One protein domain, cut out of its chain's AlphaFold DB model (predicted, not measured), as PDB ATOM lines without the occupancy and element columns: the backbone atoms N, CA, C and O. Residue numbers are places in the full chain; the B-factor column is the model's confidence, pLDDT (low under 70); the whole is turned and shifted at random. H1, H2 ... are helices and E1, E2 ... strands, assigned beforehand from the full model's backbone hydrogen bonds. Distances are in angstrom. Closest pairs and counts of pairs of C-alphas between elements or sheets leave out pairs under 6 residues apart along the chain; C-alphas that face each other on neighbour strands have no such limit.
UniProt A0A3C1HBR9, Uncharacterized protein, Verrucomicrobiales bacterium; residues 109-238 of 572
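What this domain is: This is residues 109 to 238 of the 572 residues of an uncharacterized protein of Verrucomicrobiales bacterium (UniProt A0A3C1HBR9). A strongly twisted sheet of six strands has a helix over each of its two ends, H1 over E1 near one edge and H2 over E6 and E5 at the other. The unnamed stretch 109 to 126 runs past one end of the strands toward H1, and the long link 159 to 180 loops round the E2 edge. The printed part has 130 residues, with two named helices and six named strands in the order H1 E1 E2 E3 E4 H2 E5 E6; the sheet order is E2 E1 E3 E4 E6 E5, all antiparallel. The class is mixed, helices and strands, though under half of the residues are in named elements. The whole is compact, with a radius of gyration of the C-alphas of 14.8 A and spans of 39 by 32 by 28 A.

Where its parts are: H1, residues 127 to 140, begins with C-alpha 127 at (-20.758, 43.785, 23.427) and is 20.1 A long. E1, residues 144 to 150, is 17.2 A long, and E2 is residues 156 to 158. E3, residues 181 to 187, measures 16.9 A, and E4, residues 190 to 196, 17.9 A. H2, residues 201 to 214, is 19.7 A long. E5 is residues 223 to 227, and E6, residues 232 to 236, ends with C-alpha 236 at (-33.577, 39.536, 4.861).

How they stand to each other: In the sheet, E3 and E4 are a hairpin, with N 183 and O 194 3.0 A apart, within hydrogen-bond range. On the other side of E3, E1 is antiparallel to it at 146 degrees, with N 147 and O 184 at 2.8 A. E1 and the edge strand E2 are a hairpin, with N 149 and O 157 at 3.0 A. E6 is antiparallel to E4 at 145 degrees, with N 195 and O 233 at 2.8 A, and forms a hairpin with the edge strand E5, with N 227 and O 232 at 2.9 A. The sheet and helices make two layers, with helices on one face of a sheet. H1 is on the sheet over E1, slantwise to the strands at 38 degrees on the local plane; the closest C-alphas, of Leu 137 and Leu 145, are 6.4 A apart. H2 is on the sheet at a height of 10.2 A, over E6 and only just over E5, on which 3 of its C-alphas fall; it runs along the strands, at 24 degrees to E6 on the local plane. The closest C-alphas of H2 and E6, of Phe 204 and Arg 232, are 7.2 A apart. E4, H2 and E5 form a split strand-helix-strand unit, two strands running the same way with E6 between them, and its crossover is right-handed. H1 and H2 are apart. In both helices every O i to N i+4 pair is within hydrogen-bond range.

The domain as a whole: The two C-alphas farthest apart, those of Ala 109 and Glu 172, are 44.2 A apart. The printed part has no cut. The link E2 to E3, 22 residues, is long. The mean pLDDT of the printed part is 96.0, and no printed residue is under 70.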
ATOM      1  N   ALA A 109     -50.146  42.738  -1.236       94.31
ATOM      2  CA  ALA A 109     -51.030  41.612  -0.930       94.31
ATOM      3  C   ALA A 109     -50.421  40.628   0.082       94.31
ATOM      4  O   ALA A 109     -51.149  40.010   0.857       94.31
ATOM      5  N   HIS A 110     -49.097  40.478   0.066       93.19
ATOM      6  CA  HIS A 110     -48.366  39.511   0.880       93.19
ATOM      7  C   HIS A 110     -47.117  40.163   1.494       93.19
ATOM      8  O   HIS A 110     -45.993  39.842   1.090       93.19
ATOM      9  N   PRO A 111     -47.285  41.099   2.447       93.75
ATOM     10  CA  PRO A 111     -46.150  41.680   3.150       93.75
ATOM     11  C   PRO A 111     -45.389  40.581   3.898       93.75
ATOM     12  O   PRO A 111     -45.987  39.660   4.457       93.75
ATOM     13  N   SER A 112     -44.060  40.670   3.903       94.62
ATOM     14  CA  SER A 112     -43.248  39.734   4.682       94.62
ATOM     15  C   SER A 112     -43.448  40.013   6.177       94.62
ATOM     16  O   SER A 112     -43.336  41.173   6.581       94.62
ATOM     17  N   PRO A 113     -43.746  38.992   6.998       93.50
ATOM     18  CA  PRO A 113     -43.930  39.173   8.434       93.50
ATOM     19  C   PRO A 113     -42.621  39.636   9.084       93.50
ATOM     20  O   PRO A 113     -41.534  39.259   8.637       93.50
ATOM     21  N   ARG A 114     -42.702  40.462  10.136       91.69
ATOM     22  CA  ARG A 114     -41.515  41.053  10.782       91.69
ATOM     23  C   ARG A 114     -40.594  39.979  11.371       91.69
ATOM     24  O   ARG A 114     -39.376  40.136  11.390       91.69
ATOM     25  N   GLU A 115     -41.183  38.872  11.797       92.88
ATOM     26  CA  GLU A 115     -40.529  37.694  12.356       92.88
ATOM     27  C   GLU A 115     -39.632  36.975  11.339       92.88
ATOM     28  O   GLU A 115     -38.741  36.228  11.730       92.88
ATOM     29  N   ALA A 116     -39.822  37.218  10.036       92.94
ATOM     30  CA  ALA A 116     -38.947  36.675   9.001       92.94
ATOM     31  C   ALA A 116     -37.575  37.369   8.948       92.94
ATOM     32  O   ALA A 116     -36.690  36.881   8.246       92.94
ATOM     33  N   PHE A 117     -37.394  38.502   9.639       96.88
ATOM     34  CA  PHE A 117     -36.164  39.290   9.600       96.88
ATOM     35  C   PHE A 117     -35.320  39.117  10.857       96.88
ATOM     36  O   PHE A 117     -35.827  39.112  11.982       96.88
ATOM     37  N   VAL A 118     -34.003  39.074  10.660       96.56
ATOM     38  CA  VAL A 118     -33.020  39.046  11.746       96.56
ATOM     39  C   VAL A 118     -33.124  40.323  12.581       96.56
ATOM     40  O   VAL A 118     -32.830  41.419  12.106       96.56
ATOM     41  N   GLN A 119     -33.526  40.191  13.844       97.06
ATOM     42  CA  GLN A 119     -33.634  41.324  14.763       97.06
ATOM     43  C   GLN A 119     -32.258  41.695  15.328       97.06
ATOM     44  O   GLN A 119     -31.533  40.832  15.822       97.06
ATOM     45  N   TRP A 120     -31.922  42.987  15.349       96.69
ATOM     46  CA  TRP A 120     -30.666  43.496  15.919       96.69
ATOM     47  C   TRP A 120     -30.477  43.101  17.385       96.69
ATOM     48  O   TRP A 120     -29.372  42.764  17.816       96.69
ATOM     49  N   ALA A 121     -31.568  43.087  18.155       95.88
ATOM     50  CA  ALA A 121     -31.553  42.657  19.550       95.88
ATOM     51  C   ALA A 121     -30.998  41.229  19.710       95.88
ATOM     52  O   ALA A 121     -30.224  40.981  20.628       95.88
ATOM     53  N   GLY A 122     -31.329  40.323  18.783       94.88
ATOM     54  CA  GLY A 122     -30.876  38.929  18.785       94.88
ATOM     55  C   GLY A 122     -29.644  38.647  17.917       94.88
ATOM     56  O   GLY A 122     -29.183  37.511  17.879       94.88
ATOM     57  N   PHE A 123     -29.107  39.641  17.204       96.69
ATOM     58  CA  PHE A 123     -27.970  39.434  16.308       96.69
ATOM     59  C   PHE A 123     -26.676  39.172  17.111       96.69
ATOM     60  O   PHE A 123     -26.368  39.951  18.020       96.69
ATOM     61  N   PRO A 124     -25.904  38.106  16.824       95.62
ATOM     62  CA  PRO A 124     -24.873  37.592  17.732       95.62
ATOM     63  C   PRO A 124     -23.542  38.361  17.644       95.62
ATOM     64  O   PRO A 124     -22.504  37.780  17.364       95.62
ATOM     65  N   VAL A 125     -23.550  39.676  17.872       97.06
ATOM     66  CA  VAL A 125     -22.341  40.525  17.905       97.06
ATOM     67  C   VAL A 125     -21.751  40.659  19.309       97.06
ATOM     68  O   VAL A 125     -22.457  40.533  20.310       97.06
ATOM     69  N   SER A 126     -20.458  40.991  19.386       97.56
ATOM     70  CA  SER A 126     -19.796  41.308  20.655       97.56
ATOM     71  C   SER A 126     -20.423  42.536  21.335       97.56
ATOM     72  O   SER A 126     -20.986  43.421  20.684       97.56
ATOM     73  N   ALA A 127     -20.282  42.630  22.661       97.69
ATOM     74  CA  ALA A 127     -20.758  43.785  23.427       97.69
ATOM     75  C   ALA A 127     -20.082  45.102  23.000       97.69
ATOM     76  O   ALA A 127     -20.662  46.180  23.124       97.69
ATOM     77  N   GLU A 128     -18.850  45.035  22.496       97.94
ATOM     78  CA  GLU A 128     -18.149  46.194  21.950       97.94
ATOM     79  C   GLU A 128     -18.749  46.649  20.617       97.94
ATOM     80  O   GLU A 128     -19.105  47.821  20.491       97.94
ATOM     81  N   THR A 129     -18.937  45.732  19.661       97.62
ATOM     82  CA  THR A 129     -19.591  46.034  18.378       97.62
ATOM     83  C   THR A 129     -20.996  46.588  18.608       97.62
ATOM     84  O   THR A 129     -21.368  47.591  18.001       97.62
ATOM     85  N   ARG A 130     -21.762  45.993  19.536       97.88
ATOM     86  CA  ARG A 130     -23.109  46.463  19.882       97.88
ATOM     87  C   ARG A 130     -23.102  47.907  20.387       97.88
ATOM     88  O   ARG A 130     -23.835  48.727  19.849       97.88
ATOM     89  N   ARG A 131     -22.218  48.240  21.339       97.69
ATOM     90  CA  ARG A 131     -22.063  49.617  21.846       97.69
ATOM     91  C   ARG A 131     -21.716  50.607  20.734       97.69
ATOM     92  O   ARG A 131     -22.381  51.629  20.621       97.69
ATOM     93  N   ARG A 132     -20.737  50.278  19.881       97.69
ATOM     94  CA  ARG A 132     -20.315  51.138  18.757       97.69
ATOM     95  C   ARG A 132     -21.449  51.402  17.763       97.69
ATOM     96  O   ARG A 132     -21.585  52.524  17.282       97.69
ATOM     97  N   VAL A 133     -22.258  50.386  17.460       97.06
ATOM     98  CA  VAL A 133     -23.436  50.522  16.591       97.06
ATOM     99  C   VAL A 133     -24.510  51.385  17.252       97.06
ATOM    100  O   VAL A 133     -25.029  52.296  16.613       97.06
ATOM    101  N   ASP A 134     -24.810  51.155  18.531       95.62
ATOM    102  CA  ASP A 134     -25.820  51.928  19.258       95.62
ATOM    103  C   ASP A 134     -25.410  53.412  19.403       95.62
ATOM    104  O   ASP A 134     -26.250  54.303  19.271       95.62
ATOM    105  N   ASP A 135     -24.120  53.699  19.615       96.38
ATOM    106  CA  ASP A 135     -23.564  55.061  19.600       96.38
ATOM    107  C   ASP A 135     -23.682  55.719  18.217       96.38
ATOM    108  O   ASP A 135     -24.083  56.884  18.105       96.38
ATOM    109  N   ALA A 136     -23.374  54.974  17.150       96.56
ATOM    110  CA  ALA A 136     -23.482  55.466  15.780       96.56
ATOM    111  C   ALA A 136     -24.939  55.777  15.395       96.56
ATOM    112  O   ALA A 136     -25.200  56.834  14.819       96.56
ATOM    113  N   LEU A 137     -25.890  54.916  15.778       95.31
ATOM    114  CA  LEU A 137     -27.328  55.151  15.596       95.31
ATOM    115  C   LEU A 137     -27.789  56.424  16.309       95.31
ATOM    116  O   LEU A 137     -28.472  57.251  15.701       95.31
ATOM    117  N   ARG A 138     -27.392  56.610  17.580       94.44
ATOM    118  CA  ARG A 138     -27.708  57.824  18.352       94.44
ATOM    119  C   ARG A 138     -27.171  59.079  17.669       94.44
ATOM    120  O   ARG A 138     -27.884  60.072  17.574       94.44
ATOM    121  N   THR A 139     -25.939  59.018  17.171       94.44
ATOM    122  CA  THR A 139     -25.259  60.164  16.547       94.44
ATOM    123  C   THR A 139     -25.881  60.549  15.204       94.44
ATOM    124  O   THR A 139     -26.000  61.733  14.901       94.44
ATOM    125  N   GLN A 140     -26.301  59.573  14.395       92.06
ATOM    126  CA  GLN A 140     -26.901  59.839  13.082       92.06
ATOM    127  C   GLN A 140     -28.371  60.280  13.159       92.06
ATOM    128  O   GLN A 140     -28.928  60.686  12.140       92.06
ATOM    129  N   GLY A 141     -29.008  60.200  14.337       81.31
ATOM    130  CA  GLY A 141     -30.413  60.584  14.536       81.31
ATOM    131  C   GLY A 141     -31.394  59.810  13.648       81.31
ATOM    132  O   GLY A 141     -32.498  60.282  13.383       81.31
ATOM    133  N   GLY A 142     -30.973  58.652  13.133       79.75
ATOM    134  CA  GLY A 142     -31.630  57.951  12.039       79.75
ATOM    135  C   GLY A 142     -32.094  56.552  12.419       79.75
ATOM    136  O   GLY A 142     -31.554  55.903  13.311       79.75
ATOM    137  N   THR A 143     -33.088  56.058  11.686       84.44
ATOM    138  CA  THR A 143     -33.586  54.678  11.791       84.44
ATOM    139  C   THR A 143     -32.790  53.688  10.945       84.44
ATOM    140  O   THR A 143     -33.140  52.507  10.929       84.44
ATOM    141  N   SER A 144     -31.751  54.149  10.236       92.62
ATOM    142  CA  SER A 144     -30.915  53.329   9.364       92.62
ATOM    143  C   SER A 144     -29.425  53.612   9.554       92.62
ATOM    144  O   SER A 144     -29.034  54.770   9.664       92.62
ATOM    145  N   LEU A 145     -28.610  52.554   9.568       97.31
ATOM    146  CA  LEU A 145     -27.152  52.609   9.687       97.31
ATOM    147  C   LEU A 145     -26.512  51.509   8.835       97.31
ATOM    148  O   LEU A 145     -26.958  50.361   8.862       97.31
ATOM    149  N   ASP A 146     -25.440  51.831   8.116       97.75
ATOM    150  CA  ASP A 146     -24.631  50.824   7.427       97.75
ATOM    151  C   ASP A 146     -23.741  50.096   8.448       97.75
ATOM    152  O   ASP A 146     -22.975  50.716   9.178       97.75
ATOM    153  N   LEU A 147     -23.831  48.768   8.497       98.06
ATOM    154  CA  LEU A 147     -23.045  47.925   9.403       98.06
ATOM    155  C   LEU A 147     -21.786  47.363   8.733       98.06
ATOM    156  O   LEU A 147     -20.786  47.110   9.404       98.06
ATOM    157  N   GLY A 148     -21.827  47.155   7.416       98.12
ATOM    158  CA  GLY A 148     -20.725  46.581   6.649       98.12
ATOM    159  C   GLY A 148     -20.983  46.578   5.147       98.12
ATOM    160  O   GLY A 148     -22.122  46.733   4.699       98.12
ATOM    161  N   HIS A 149     -19.937  46.360   4.354       98.38
ATOM    162  CA  HIS A 149     -20.040  46.228   2.896       98.38
ATOM    163  C   HIS A 149     -19.654  44.823   2.445       98.38
ATOM    164  O   HIS A 149     -18.702  44.253   2.970       98.38
ATOM    165  N   ILE A 150     -20.385  44.283   1.465       97.56
ATOM    166  CA  ILE A 150     -20.136  42.947   0.914       97.56
ATOM    167  C   ILE A 150     -19.380  43.073  -0.414       97.56
ATOM    168  O   ILE A 150     -19.878  43.669  -1.376       97.56
ATOM    169  N   ASP A 151     -18.200  42.472  -0.477       95.62
ATOM    170  CA  ASP A 151     -17.296  42.482  -1.625       95.62
ATOM    171  C   ASP A 151     -17.764  41.520  -2.745       95.62
ATOM    172  O   ASP A 151     -18.787  40.841  -2.609       95.62
ATOM    173  N   ASP A 152     -17.070  41.478  -3.886       91.88
ATOM    174  CA  ASP A 152     -17.413  40.629  -5.049       91.88
ATOM    175  C   ASP A 152     -17.316  39.115  -4.750       91.88
ATOM    176  O   ASP A 152     -18.046  38.310  -5.337       91.88
ATOM    177  N   ASP A 153     -16.495  38.737  -3.769       90.81
ATOM    178  CA  ASP A 153     -16.367  37.375  -3.249       90.81
ATOM    179  C   ASP A 153     -17.362  37.071  -2.110       90.81
ATOM    180  O   ASP A 153     -17.420  35.951  -1.615       90.81
ATOM    181  N   GLY A 154     -18.267  37.996  -1.777       92.56
ATOM    182  CA  GLY A 154     -19.301  37.769  -0.759       92.56
ATOM    183  C   GLY A 154     -18.805  37.939   0.678       92.56
ATOM    184  O   GLY A 154     -19.546  37.626   1.606       92.56
ATOM    185  N   ARG A 155     -17.587  38.454   0.854       94.31
ATOM    186  CA  ARG A 155     -16.940  38.711   2.140       94.31
ATOM    187  C   ARG A 155     -17.261  40.109   2.638       94.31
ATOM    188  O   ARG A 155     -17.586  40.998   1.849       94.31
ATOM    189  N   VAL A 156     -17.210  40.302   3.949       97.12
ATOM    190  CA  VAL A 156     -17.742  41.494   4.608       97.12
ATOM    191  C   VAL A 156     -16.637  42.288   5.281       97.12
ATOM    192  O   VAL A 156     -15.902  41.763   6.110       97.12
ATOM    193  N   VAL A 157     -16.567  43.579   4.968       98.00
ATOM    194  CA  VAL A 157     -15.816  44.545   5.775       98.00
ATOM    195  C   VAL A 157     -16.786  45.224   6.741       98.00
ATOM    196  O   VAL A 157     -17.710  45.925   6.322       98.00
ATOM    197  N   GLY A 158     -16.618  44.967   8.039       97.69
ATOM    198  CA  GLY A 158     -17.447  45.553   9.093       97.69
ATOM    199  C   GLY A 158     -17.053  47.001   9.392       97.69
ATOM    200  O   GLY A 158     -15.874  47.307   9.553       97.69
ATOM    201  N   LEU A 159     -18.035  47.903   9.483       97.81
ATOM    202  CA  LEU A 159     -17.803  49.329   9.769       97.81
ATOM    203  C   LEU A 159     -17.693  49.626  11.270       97.81
ATOM    204  O   LEU A 159     -17.047  50.595  11.666       97.81
ATOM    205  N   HIS A 160     -18.301  48.784  12.106       97.25
ATOM    206  CA  HIS A 160     -18.371  48.975  13.559       97.25
ATOM    207  C   HIS A 160     -17.781  47.804  14.362       97.25
ATOM    208  O   HIS A 160     -17.872  47.785  15.588       97.25
ATOM    209  N   GLY A 161     -17.145  46.849  13.682       96.31
ATOM    210  CA  GLY A 161     -16.627  45.602  14.244       96.31
ATOM    211  C   GLY A 161     -16.994  44.408  13.365       96.31
ATOM    212  O   GLY A 161     -17.678  44.568  12.354       96.31
ATOM    213  N   GLU A 162     -16.534  43.220  13.746       96.06
ATOM    214  CA  GLU A 162     -16.872  41.980  13.041       96.06
ATOM    215  C   GLU A 162     -18.373  41.680  13.139       96.06
ATOM    216  O   GLU A 162     -19.014  41.948  14.163       96.06
ATOM    217  N   LEU A 163     -18.923  41.110  12.065       95.88
ATOM    218  CA  LEU A 163     -20.312  40.660  11.977       95.88
ATOM    219  C   LEU A 163     -20.333  39.123  11.938       95.88
ATOM    220  O   LEU A 163     -20.049  38.548  10.884       95.88
ATOM    221  N   PRO A 164     -20.617  38.439  13.063       92.50
ATOM    222  CA  PRO A 164     -20.522  36.983  13.132       92.50
ATOM    223  C   PRO A 164     -21.515  36.267  12.214       92.50
ATOM    224  O   PRO A 164     -22.606  36.767  11.940       92.50
ATOM    225  N   GLY A 165     -21.117  35.088  11.734       88.25
ATOM    226  CA  GLY A 165     -21.877  34.314  10.745       88.25
ATOM    227  C   GLY A 165     -21.709  34.795   9.300       88.25
ATOM    228  O   GLY A 165     -22.364  34.260   8.412       88.25
ATOM    229  N   LEU A 166     -20.847  35.788   9.061       93.06
ATOM    230  CA  LEU A 166     -20.445  36.254   7.736       93.06
ATOM    231  C   LEU A 166     -18.914  36.137   7.597       93.06
ATOM    232  O   LEU A 166     -18.202  36.319   8.589       93.06
ATOM    233  N   PRO A 167     -18.379  35.868   6.394       92.31
ATOM    234  CA  PRO A 167     -16.935  35.792   6.183       92.31
ATOM    235  C   PRO A 167     -16.322  37.200   6.242       92.31
ATOM    236  O   PRO A 167     -16.427  37.974   5.289       92.31
ATOM    237  N   ASN A 168     -15.732  37.561   7.385       94.50
ATOM    238  CA  ASN A 168     -15.178  38.895   7.635       94.50
ATOM    239  C   ASN A 168     -13.782  39.047   7.005       94.50
ATOM    240  O   ASN A 168     -12.977  38.119   7.039       94.50
ATOM    241  N   ILE A 169     -13.490  40.228   6.458       95.31
ATOM    242  CA  ILE A 169     -12.193  40.586   5.862       95.31
ATOM    243  C   ILE A 169     -11.745  41.977   6.293       95.31
ATOM    244  O   ILE A 169     -12.549  42.811   6.726       95.31
ATOM    245  N   ARG A 170     -10.450  42.252   6.123       96.00
ATOM    246  CA  ARG A 170      -9.907  43.597   6.310       96.00
ATOM    247  C   ARG A 170     -10.196  44.476   5.097       96.00
ATOM    248  O   ARG A 170     -10.486  44.002   3.997       96.00
ATOM    249  N   LYS A 171     -10.096  45.790   5.288       96.25
ATOM    250  CA  LYS A 171     -10.384  46.779   4.241       96.25
ATOM    251  C   LYS A 171      -9.436  46.650   3.045       96.25
ATOM    252  O   LYS A 171      -9.848  46.891   1.916       96.25
ATOM    253  N   GLU A 172      -8.192  46.252   3.285       95.69
ATOM    254  CA  GLU A 172      -7.151  46.094   2.265       95.69
ATOM    255  C   GLU A 172      -7.412  44.886   1.350       95.69
ATOM    256  O   GLU A 172      -6.937  44.848   0.219       95.69
ATOM    257  N   GLU A 173      -8.198  43.917   1.822       93.56
ATOM    258  CA  GLU A 173      -8.550  42.683   1.107       93.56
ATOM    259  C   GLU A 173      -9.874  42.807   0.334       93.56
ATOM    260  O   GLU A 173     -10.289  41.868  -0.354       93.56
ATOM    261  N   PHE A 174     -10.556  43.950   0.466       95.06
ATOM    262  CA  PHE A 174     -11.886  44.182  -0.084       95.06
ATOM    263  C   PHE A 174     -11.860  44.289  -1.610       95.06
ATOM    264  O   PHE A 174     -11.244  45.190  -2.184       95.06
ATOM    265  N   VAL A 175     -12.605  43.408  -2.283       93.75
ATOM    266  CA  VAL A 175     -12.733  43.412  -3.746       93.75
ATOM    267  C   VAL A 175     -14.026  44.126  -4.169       93.75
ATOM    268  O   VAL A 175     -15.119  43.580  -3.999       93.75
ATOM    269  N   PRO A 176     -13.963  45.330  -4.766       94.31
ATOM    270  CA  PRO A 176     -15.163  46.100  -5.071       94.31
ATOM    271  C   PRO A 176     -16.034  45.443  -6.149       94.31
ATOM    272  O   PRO A 176     -15.556  44.985  -7.193       94.31
ATOM    273  N   ARG A 177     -17.354  45.480  -5.936       94.25
ATOM    274  CA  ARG A 177     -18.345  45.007  -6.907       94.25
ATOM    275  C   ARG A 177     -18.498  45.983  -8.071       94.25
ATOM    276  O   ARG A 177     -18.635  47.197  -7.901       94.25
ATOM    277  N   LYS A 178     -18.544  45.439  -9.291       91.94
ATOM    278  CA  LYS A 178     -18.665  46.246 -10.520       91.94
ATOM    279  C   LYS A 178     -20.105  46.648 -10.849       91.94
ATOM    280  O   LYS A 178     -20.329  47.739 -11.361       91.94
ATOM    281  N   ARG A 179     -21.073  45.755 -10.613       93.31
ATOM    282  CA  ARG A 179     -22.446  45.878 -11.150       93.31
ATOM    283  C   ARG A 179     -23.441  46.546 -10.199       93.31
ATOM    284  O   ARG A 179     -24.381  47.167 -10.675       93.31
ATOM    285  N   PHE A 180     -23.269  46.363  -8.899       96.19
ATOM    286  CA  PHE A 180     -24.179  46.824  -7.851       96.19
ATOM    287  C   PHE A 180     -23.424  46.872  -6.524       96.19
ATOM    288  O   PHE A 180     -22.419  46.176  -6.379       96.19
ATOM    289  N   ASP A 181     -23.937  47.633  -5.562       97.69
ATOM    290  CA  ASP A 181     -23.410  47.651  -4.197       97.69
ATOM    291  C   ASP A 181     -24.242  46.762  -3.285       97.69
ATOM    292  O   ASP A 181     -25.471  46.722  -3.380       97.69
ATOM    293  N   LEU A 182     -23.559  46.052  -2.393       98.06
ATOM    294  CA  LEU A 182     -24.174  45.277  -1.328       98.06
ATOM    295  C   LEU A 182     -23.684  45.795   0.017       98.06
ATOM    296  O   LEU A 182     -22.490  46.000   0.226       98.06
ATOM    297  N   SER A 183     -24.609  46.017   0.940       98.38
ATOM    298  CA  SER A 183     -24.288  46.444   2.301       98.38
ATOM    299  C   SER A 183     -25.159  45.699   3.299       98.38
ATOM    300  O   SER A 183     -26.330  45.439   3.019       98.38
ATOM    301  N   ILE A 184     -24.590  45.375   4.454       98.44
ATOM    302  CA  ILE A 184     -25.361  44.993   5.631       98.44
ATOM    303  C   ILE A 184     -25.808  46.288   6.291       98.44
ATOM    304  O   ILE A 184     -24.980  47.162   6.543       98.44
ATOM    305  N   VAL A 185     -27.103  46.428   6.537       98.31
ATOM    306  CA  VAL A 185     -27.685  47.639   7.118       98.31
ATOM    307  C   VAL A 185     -28.568  47.275   8.297       98.31
ATOM    308  O   VAL A 185     -29.253  46.255   8.278       98.31
ATOM    309  N   LEU A 186     -28.567  48.120   9.315       97.81
ATOM    310  CA  LEU A 186     -29.596  48.143  10.337       97.81
ATOM    311  C   LEU A 186     -30.687  49.094   9.861       97.81
ATOM    312  O   LEU A 186     -30.382  50.227   9.499       97.81
ATOM    313  N   GLN A 187     -31.935  48.646   9.831       96.56
ATOM    314  CA  GLN A 187     -33.087  49.492   9.543       96.56
ATOM    315  C   GLN A 187     -34.274  49.047  10.394       96.56
ATOM    316  O   GLN A 187     -34.613  47.869  10.395       96.56
ATOM    317  N   GLU A 188     -34.892  49.976  11.131       95.06
ATOM    318  CA  GLU A 188     -36.102  49.706  11.938       95.06
ATOM    319  C   GLU A 188     -35.932  48.539  12.942       95.06
ATOM    320  O   GLU A 188     -36.865  47.799  13.263       95.06
ATOM    321  N   GLY A 189     -34.710  48.369  13.458       95.69
ATOM    322  CA  GLY A 189     -34.346  47.288  14.380       95.69
ATOM    323  C   GLY A 189     -34.039  45.943  13.710       95.69
ATOM    324  O   GLY A 189     -33.678  44.998  14.410       95.69
ATOM    325  N   CYS A 190     -34.122  45.850  12.382       97.69
ATOM    326  CA  CYS A 190     -33.807  44.656  11.599       97.69
ATOM    327  C   CYS A 190     -32.425  44.771  10.935       97.69
ATOM    328  O   CYS A 190     -32.068  45.823  10.404       97.69
ATOM    329  N   VAL A 191     -31.668  43.674  10.904       97.94
ATOM    330  CA  VAL A 191     -30.428  43.546  10.130       97.94
ATOM    331  C   VAL A 191     -30.767  43.006   8.743       97.94
ATOM    332  O   VAL A 191     -31.307  41.909   8.604       97.94
ATOM    333  N   LEU A 192     -30.459  43.779   7.707       98.38
ATOM    334  CA  LEU A 192     -30.875  43.529   6.329       98.38
ATOM    335  C   LEU A 192     -29.682  43.571   5.372       98.38
ATOM    336  O   LEU A 192     -28.657  44.193   5.644       98.38
ATOM    337  N   VAL A 193     -29.856  42.977   4.195       98.38
ATOM    338  CA  VAL A 193     -28.978  43.189   3.041       98.38
ATOM    339  C   VAL A 193     -29.608  44.242   2.136       98.38
ATOM    340  O   VAL A 193     -30.666  44.015   1.541       98.38
ATOM    341  N   ARG A 194     -28.935  45.382   1.984       98.56
ATOM    342  CA  ARG A 194     -29.265  46.409   0.991       98.56
ATOM    343  C   ARG A 194     -28.514  46.127  -0.306       98.56
ATOM    344  O   ARG A 194     -27.285  46.097  -0.306       98.56
ATOM    345  N   LYS A 195     -29.240  45.974  -1.415       98.44
ATOM    346  CA  LYS A 195     -28.685  45.893  -2.777       98.44
ATOM    347  C   LYS A 195     -29.037  47.153  -3.559       98.44
ATOM    348  O   LYS A 195     -30.213  47.391  -3.825       98.44
ATOM    349  N   ASP A 196     -28.027  47.940  -3.917       98.44
ATOM    350  CA  ASP A 196     -28.158  49.143  -4.745       98.44
ATOM    351  C   ASP A 196     -27.760  48.826  -6.189       98.44
ATOM    352  O   ASP A 196     -26.611  48.486  -6.479       98.44
ATOM    353  N   TYR A 197     -28.724  48.926  -7.103       97.94
ATOM    354  CA  TYR A 197     -28.538  48.591  -8.513       97.94
ATOM    355  C   TYR A 197     -27.894  49.714  -9.329       97.94
ATOM    356  O   TYR A 197     -27.745  49.555 -10.542       97.94
ATOM    357  N   ARG A 198     -27.525  50.842  -8.705       96.88
ATOM    358  CA  ARG A 198     -26.889  51.998  -9.358       96.88
ATOM    359  C   ARG A 198     -27.676  52.481 -10.584       96.88
ATOM    360  O   ARG A 198     -27.110  52.776 -11.634       96.88
ATOM    361  N   GLY A 199     -29.006  52.489 -10.476       96.62
ATOM    362  CA  GLY A 199     -29.915  52.882 -11.555       96.62
ATOM    363  C   GLY A 199     -30.227  51.786 -12.583       96.62
ATOM    364  O   GLY A 199     -31.014  52.032 -13.499       96.62
ATOM    365  N   ASN A 200     -29.681  50.568 -12.454       96.88
ATOM    366  CA  ASN A 200     -30.044  49.440 -13.316       96.88
ATOM    367  C   ASN A 200     -31.470  48.940 -13.013       96.88
ATOM    368  O   ASN A 200     -31.682  47.954 -12.303       96.88
ATOM    369  N   ARG A 201     -32.453  49.623 -13.609       96.06
ATOM    370  CA  ARG A 201     -33.884  49.363 -13.424       96.06
ATOM    371  C   ARG A 201     -34.306  47.954 -13.843       96.06
ATOM    372  O   ARG A 201     -35.187  47.390 -13.206       96.06
ATOM    373  N   GLU A 202     -33.695  47.379 -14.882       95.31
ATOM    374  CA  GLU A 202     -34.049  46.034 -15.367       95.31
ATOM    375  C   GLU A 202     -33.730  44.968 -14.314       95.31
ATOM    376  O   GLU A 202     -34.615  44.204 -13.934       95.31
ATOM    377  N   GLY A 203     -32.496  44.963 -13.796       96.12
ATOM    378  CA  GLY A 203     -32.090  44.020 -12.749       96.12
ATOM    379  C   GLY A 203     -32.854  44.236 -11.441       96.12
ATOM    380  O   GLY A 203     -33.267  43.271 -10.804       96.12
ATOM    381  N   PHE A 204     -33.097  45.499 -11.081       98.19
ATOM    382  CA  PHE A 204     -33.868  45.873  -9.895       98.19
ATOM    383  C   PHE A 204     -35.311  45.351  -9.940       98.19
ATOM    384  O   PHE A 204     -35.740  44.653  -9.022       98.19
ATOM    385  N   LEU A 205     -36.053  45.650 -11.015       97.25
ATOM    386  CA  LEU A 205     -37.439  45.198 -11.169       97.25
ATOM    387  C   LEU A 205     -37.523  43.677 -11.324       97.25
ATOM    388  O   LEU A 205     -38.452  43.066 -10.798       97.25
ATOM    389  N   GLY A 206     -36.559  43.070 -12.024       96.56
ATOM    390  CA  GLY A 206     -36.468  41.621 -12.187       96.56
ATOM    391  C   GLY A 206     -36.315  40.896 -10.851       96.56
ATOM    392  O   GLY A 206     -37.101  39.995 -10.551       96.56
ATOM    393  N   GLU A 207     -35.361  41.319 -10.015       98.12
ATOM    394  CA  GLU A 207     -35.155  40.718  -8.693       98.12
ATOM    395  C   GLU A 207     -36.328  41.007  -7.750       98.12
ATOM    396  O   GLU A 207     -36.805  40.079  -7.103       98.12
ATOM    397  N   TRP A 208     -36.849  42.242  -7.712       98.25
ATOM    398  CA  TRP A 208     -38.010  42.581  -6.879       98.25
ATOM    399  C   TRP A 208     -39.212  41.698  -7.209       98.25
ATOM    400  O   TRP A 208     -39.723  41.011  -6.324       98.25
ATOM    401  N   ALA A 209     -39.632  41.673  -8.478       97.69
ATOM    402  CA  ALA A 209     -40.777  40.883  -8.915       97.69
ATOM    403  C   ALA A 209     -40.569  39.390  -8.631       97.69
ATOM    404  O   ALA A 209     -41.498  38.708  -8.206       97.69
ATOM    405  N   THR A 210     -39.351  38.879  -8.829       98.06
ATOM    406  CA  THR A 210     -39.057  37.460  -8.602       98.06
ATOM    407  C   THR A 210     -39.084  37.096  -7.119       98.06
ATOM    408  O   THR A 210     -39.680  36.078  -6.775       98.06
ATOM    409  N   LEU A 211     -38.492  37.915  -6.239       98.06
ATOM    410  CA  LEU A 211     -38.482  37.663  -4.792       98.06
ATOM    411  C   LEU A 211     -39.906  37.530  -4.248       98.06
ATOM    412  O   LEU A 211     -40.221  36.550  -3.581       98.06
ATOM    413  N   VAL A 212     -40.790  38.469  -4.593       97.62
ATOM    414  CA  VAL A 212     -42.183  38.442  -4.114       97.62
ATOM    415  C   VAL A 212     -42.995  37.316  -4.751       97.62
ATOM    416  O   VAL A 212     -43.870  36.748  -4.108       97.62
ATOM    417  N   HIS A 213     -42.698  36.950  -6.001       97.38
ATOM    418  CA  HIS A 213     -43.390  35.862  -6.697       97.38
ATOM    419  C   HIS A 213     -43.011  34.473  -6.161       97.38
ATOM    420  O   HIS A 213     -43.847  33.559  -6.170       97.38
ATOM    421  N   LEU A 214     -41.767  34.313  -5.699       97.62
ATOM    422  CA  LEU A 214     -41.231  33.076  -5.124       97.62
ATOM    423  C   LEU A 214     -41.372  32.977  -3.597       97.62
ATOM    424  O   LEU A 214     -41.168  31.889  -3.057       97.62
ATOM    425  N   ALA A 215     -41.736  34.062  -2.911       96.38
ATOM    426  CA  ALA A 215     -41.924  34.079  -1.463       96.38
ATOM    427  C   ALA A 215     -42.850  32.938  -0.995       96.38
ATOM    428  O   ALA A 215     -43.926  32.719  -1.556       96.38
ATOM    429  N   GLY A 216     -42.394  32.172   0.002       95.06
ATOM    430  CA  GLY A 216     -43.108  31.013   0.558       95.06
ATOM    431  C   GLY A 216     -43.132  29.757  -0.325       95.06
ATOM    432  O   GLY A 216     -43.604  28.716   0.122       95.06
ATOM    433  N   LYS A 217     -42.626  29.824  -1.561       96.56
ATOM    434  CA  LYS A 217     -42.546  28.682  -2.495       96.56
ATOM    435  C   LYS A 217     -41.124  28.167  -2.644       96.56
ATOM    436  O   LYS A 217     -40.922  26.977  -2.863       96.56
ATOM    437  N   VAL A 218     -40.164  29.087  -2.581       97.69
ATOM    438  CA  VAL A 218     -38.737  28.812  -2.701       97.69
ATOM    439  C   VAL A 218     -37.999  29.505  -1.560       97.69
ATOM    440  O   VAL A 218     -38.403  30.591  -1.141       97.69
ATOM    441  N   ASN A 219     -36.908  28.909  -1.081       97.75
ATOM    442  CA  ASN A 219     -36.008  29.523  -0.100       97.75
ATOM    443  C   ASN A 219     -35.252  30.704  -0.735       97.75
ATOM    444  O   ASN A 219     -34.113  30.569  -1.180       97.75
ATOM    445  N   VAL A 220     -35.904  31.863  -0.808       98.00
ATOM    446  CA  VAL A 220     -35.338  33.134  -1.276       98.00
ATOM    447  C   VAL A 220     -35.515  34.203  -0.197       98.00
ATOM    448  O   VAL A 220     -36.517  34.162   0.518       98.00
ATOM    449  N   PRO A 221     -34.592  35.174  -0.056       97.94
ATOM    450  CA  PRO A 221     -34.692  36.196   0.981       97.94
ATOM    451  C   PRO A 221     -36.034  36.937   0.973       97.94
ATOM    452  O   PRO A 221     -36.477  37.424  -0.068       97.94
ATOM    453  N   ALA A 222     -36.651  37.077   2.146       97.38
ATOM    454  CA  ALA A 222     -37.844  37.901   2.306       97.38
ATOM    455  C   ALA A 222     -37.535  39.372   1.976       97.38
ATOM    456  O   ALA A 222     -36.431  39.863   2.231       97.38
ATOM    457  N   LEU A 223     -38.510  40.079   1.407       98.00
ATOM    458  CA  LEU A 223     -38.368  41.481   1.024       98.00
ATOM    459  C   LEU A 223     -38.900  42.377   2.145       98.00
ATOM    460  O   LEU A 223     -40.078  42.306   2.476       98.00
ATOM    461  N   HIS A 224     -38.038  43.227   2.704       97.62
ATOM    462  CA  HIS A 224     -38.400  44.167   3.767       97.62
ATOM    463  C   HIS A 224     -38.960  45.470   3.197       97.62
ATOM    464  O   HIS A 224     -40.055  45.901   3.538       97.62
ATOM    465  N   HIS A 225     -38.188  46.112   2.321       95.50
ATOM    466  CA  HIS A 225     -38.490  47.437   1.790       95.50
ATOM    467  C   HIS A 225     -37.890  47.609   0.387       95.50
ATOM    468  O   HIS A 225     -36.898  46.966   0.023       95.50
ATOM    469  N   VAL A 226     -38.486  48.508  -0.398       97.94
ATOM    470  CA  VAL A 226     -38.083  48.833  -1.768       97.94
ATOM    471  C   VAL A 226     -38.001  50.345  -1.942       97.94
ATOM    472  O   VAL A 226     -39.000  51.041  -1.805       97.94
ATOM    473  N   ASP A 227     -36.831  50.852  -2.326       97.75
ATOM    474  CA  ASP A 227     -36.664  52.235  -2.783       97.75
ATOM    475  C   ASP A 227     -36.641  52.236  -4.316       97.75
ATOM    476  O   ASP A 227     -35.603  52.010  -4.946       97.75
ATOM    477  N   VAL A 228     -37.807  52.444  -4.932       97.25
ATOM    478  CA  VAL A 228     -37.946  52.443  -6.399       97.25
ATOM    479  C   VAL A 228     -37.180  53.602  -7.033       97.25
ATOM    480  O   VAL A 228     -36.579  53.430  -8.094       97.25
ATOM    481  N   ALA A 229     -37.160  54.768  -6.379       97.19
ATOM    482  CA  ALA A 229     -36.521  55.969  -6.905       97.19
ATOM    483  C   ALA A 229     -35.005  55.789  -7.035       97.19
ATOM    484  O   ALA A 229     -34.420  56.180  -8.044       97.19
ATOM    485  N   ARG A 230     -34.377  55.149  -6.042       97.62
ATOM    486  CA  ARG A 230     -32.937  54.859  -6.044       97.62
ATOM    487  C   ARG A 230     -32.594  53.463  -6.554       97.62
ATOM    488  O   ARG A 230     -31.421  53.105  -6.587       97.62
ATOM    489  N   THR A 231     -33.581  52.666  -6.962       98.12
ATOM    490  CA  THR A 231     -33.412  51.259  -7.359       98.12
ATOM    491  C   THR A 231     -32.695  50.431  -6.285       98.12
ATOM    492  O   THR A 231     -31.687  49.785  -6.564       98.12
ATOM    493  N   ARG A 232     -33.184  50.465  -5.039       98.44
ATOM    494  CA  ARG A 232     -32.606  49.701  -3.917       98.44
ATOM    495  C   ARG A 232     -33.590  48.692  -3.355       98.44
ATOM    496  O   ARG A 232     -34.756  49.013  -3.132       98.44
ATOM    497  N   LEU A 233     -33.097  47.491  -3.079       98.44
ATOM    498  CA  LEU A 233     -33.845  46.451  -2.374       98.44
ATOM    499  C   LEU A 233     -33.244  46.214  -0.999       98.44
ATOM    500  O   LEU A 233     -32.024  46.118  -0.870       98.44
ATOM    501  N   PHE A 234     -34.111  46.070  -0.007       98.50
ATOM    502  CA  PHE A 234     -33.767  45.698   1.356       98.50
ATOM    503  C   PHE A 234     -34.403  44.346   1.624       98.50
ATOM    504  O   PHE A 234     -35.624  44.195   1.556       98.50
ATOM    505  N   LYS A 235     -33.568  43.347   1.864       98.25
ATOM    506  CA  LYS A 235     -33.979  41.949   1.966       98.25
ATOM    507  C   LYS A 235     -33.386  41.320   3.212       98.25
ATOM    508  O   LYS A 235     -32.393  41.816   3.743       98.25
ATOM    509  N   ASN A 236     -34.016  40.249   3.676       97.25
ATOM    510  CA  ASN A 236     -33.577  39.536   4.861       97.25
ATOM    511  C   ASN A 236     -32.105  39.116   4.745       97.25
ATOM    512  O   ASN A 236     -31.660  38.666   3.683       97.25
ATOM    513  N   LEU A 237     -31.368  39.257   5.845       97.56
ATOM    514  CA  LEU A 237     -30.057  38.653   5.995       97.56
ATOM    515  C   LEU A 237     -30.238  37.163   6.301       97.56
ATOM    516  O   LEU A 237     -30.828  36.803   7.313       97.56
ATOM    517  N   ILE A 238     -29.710  36.300   5.438       97.19
ATOM    518  CA  ILE A 238     -29.620  34.868   5.733       97.19
ATOM    519  C   ILE A 238     -28.321  34.648   6.505       97.19
ATOM    520  O   ILE A 238     -27.249  34.949   5.984       97.19
TER     521      ILE A 238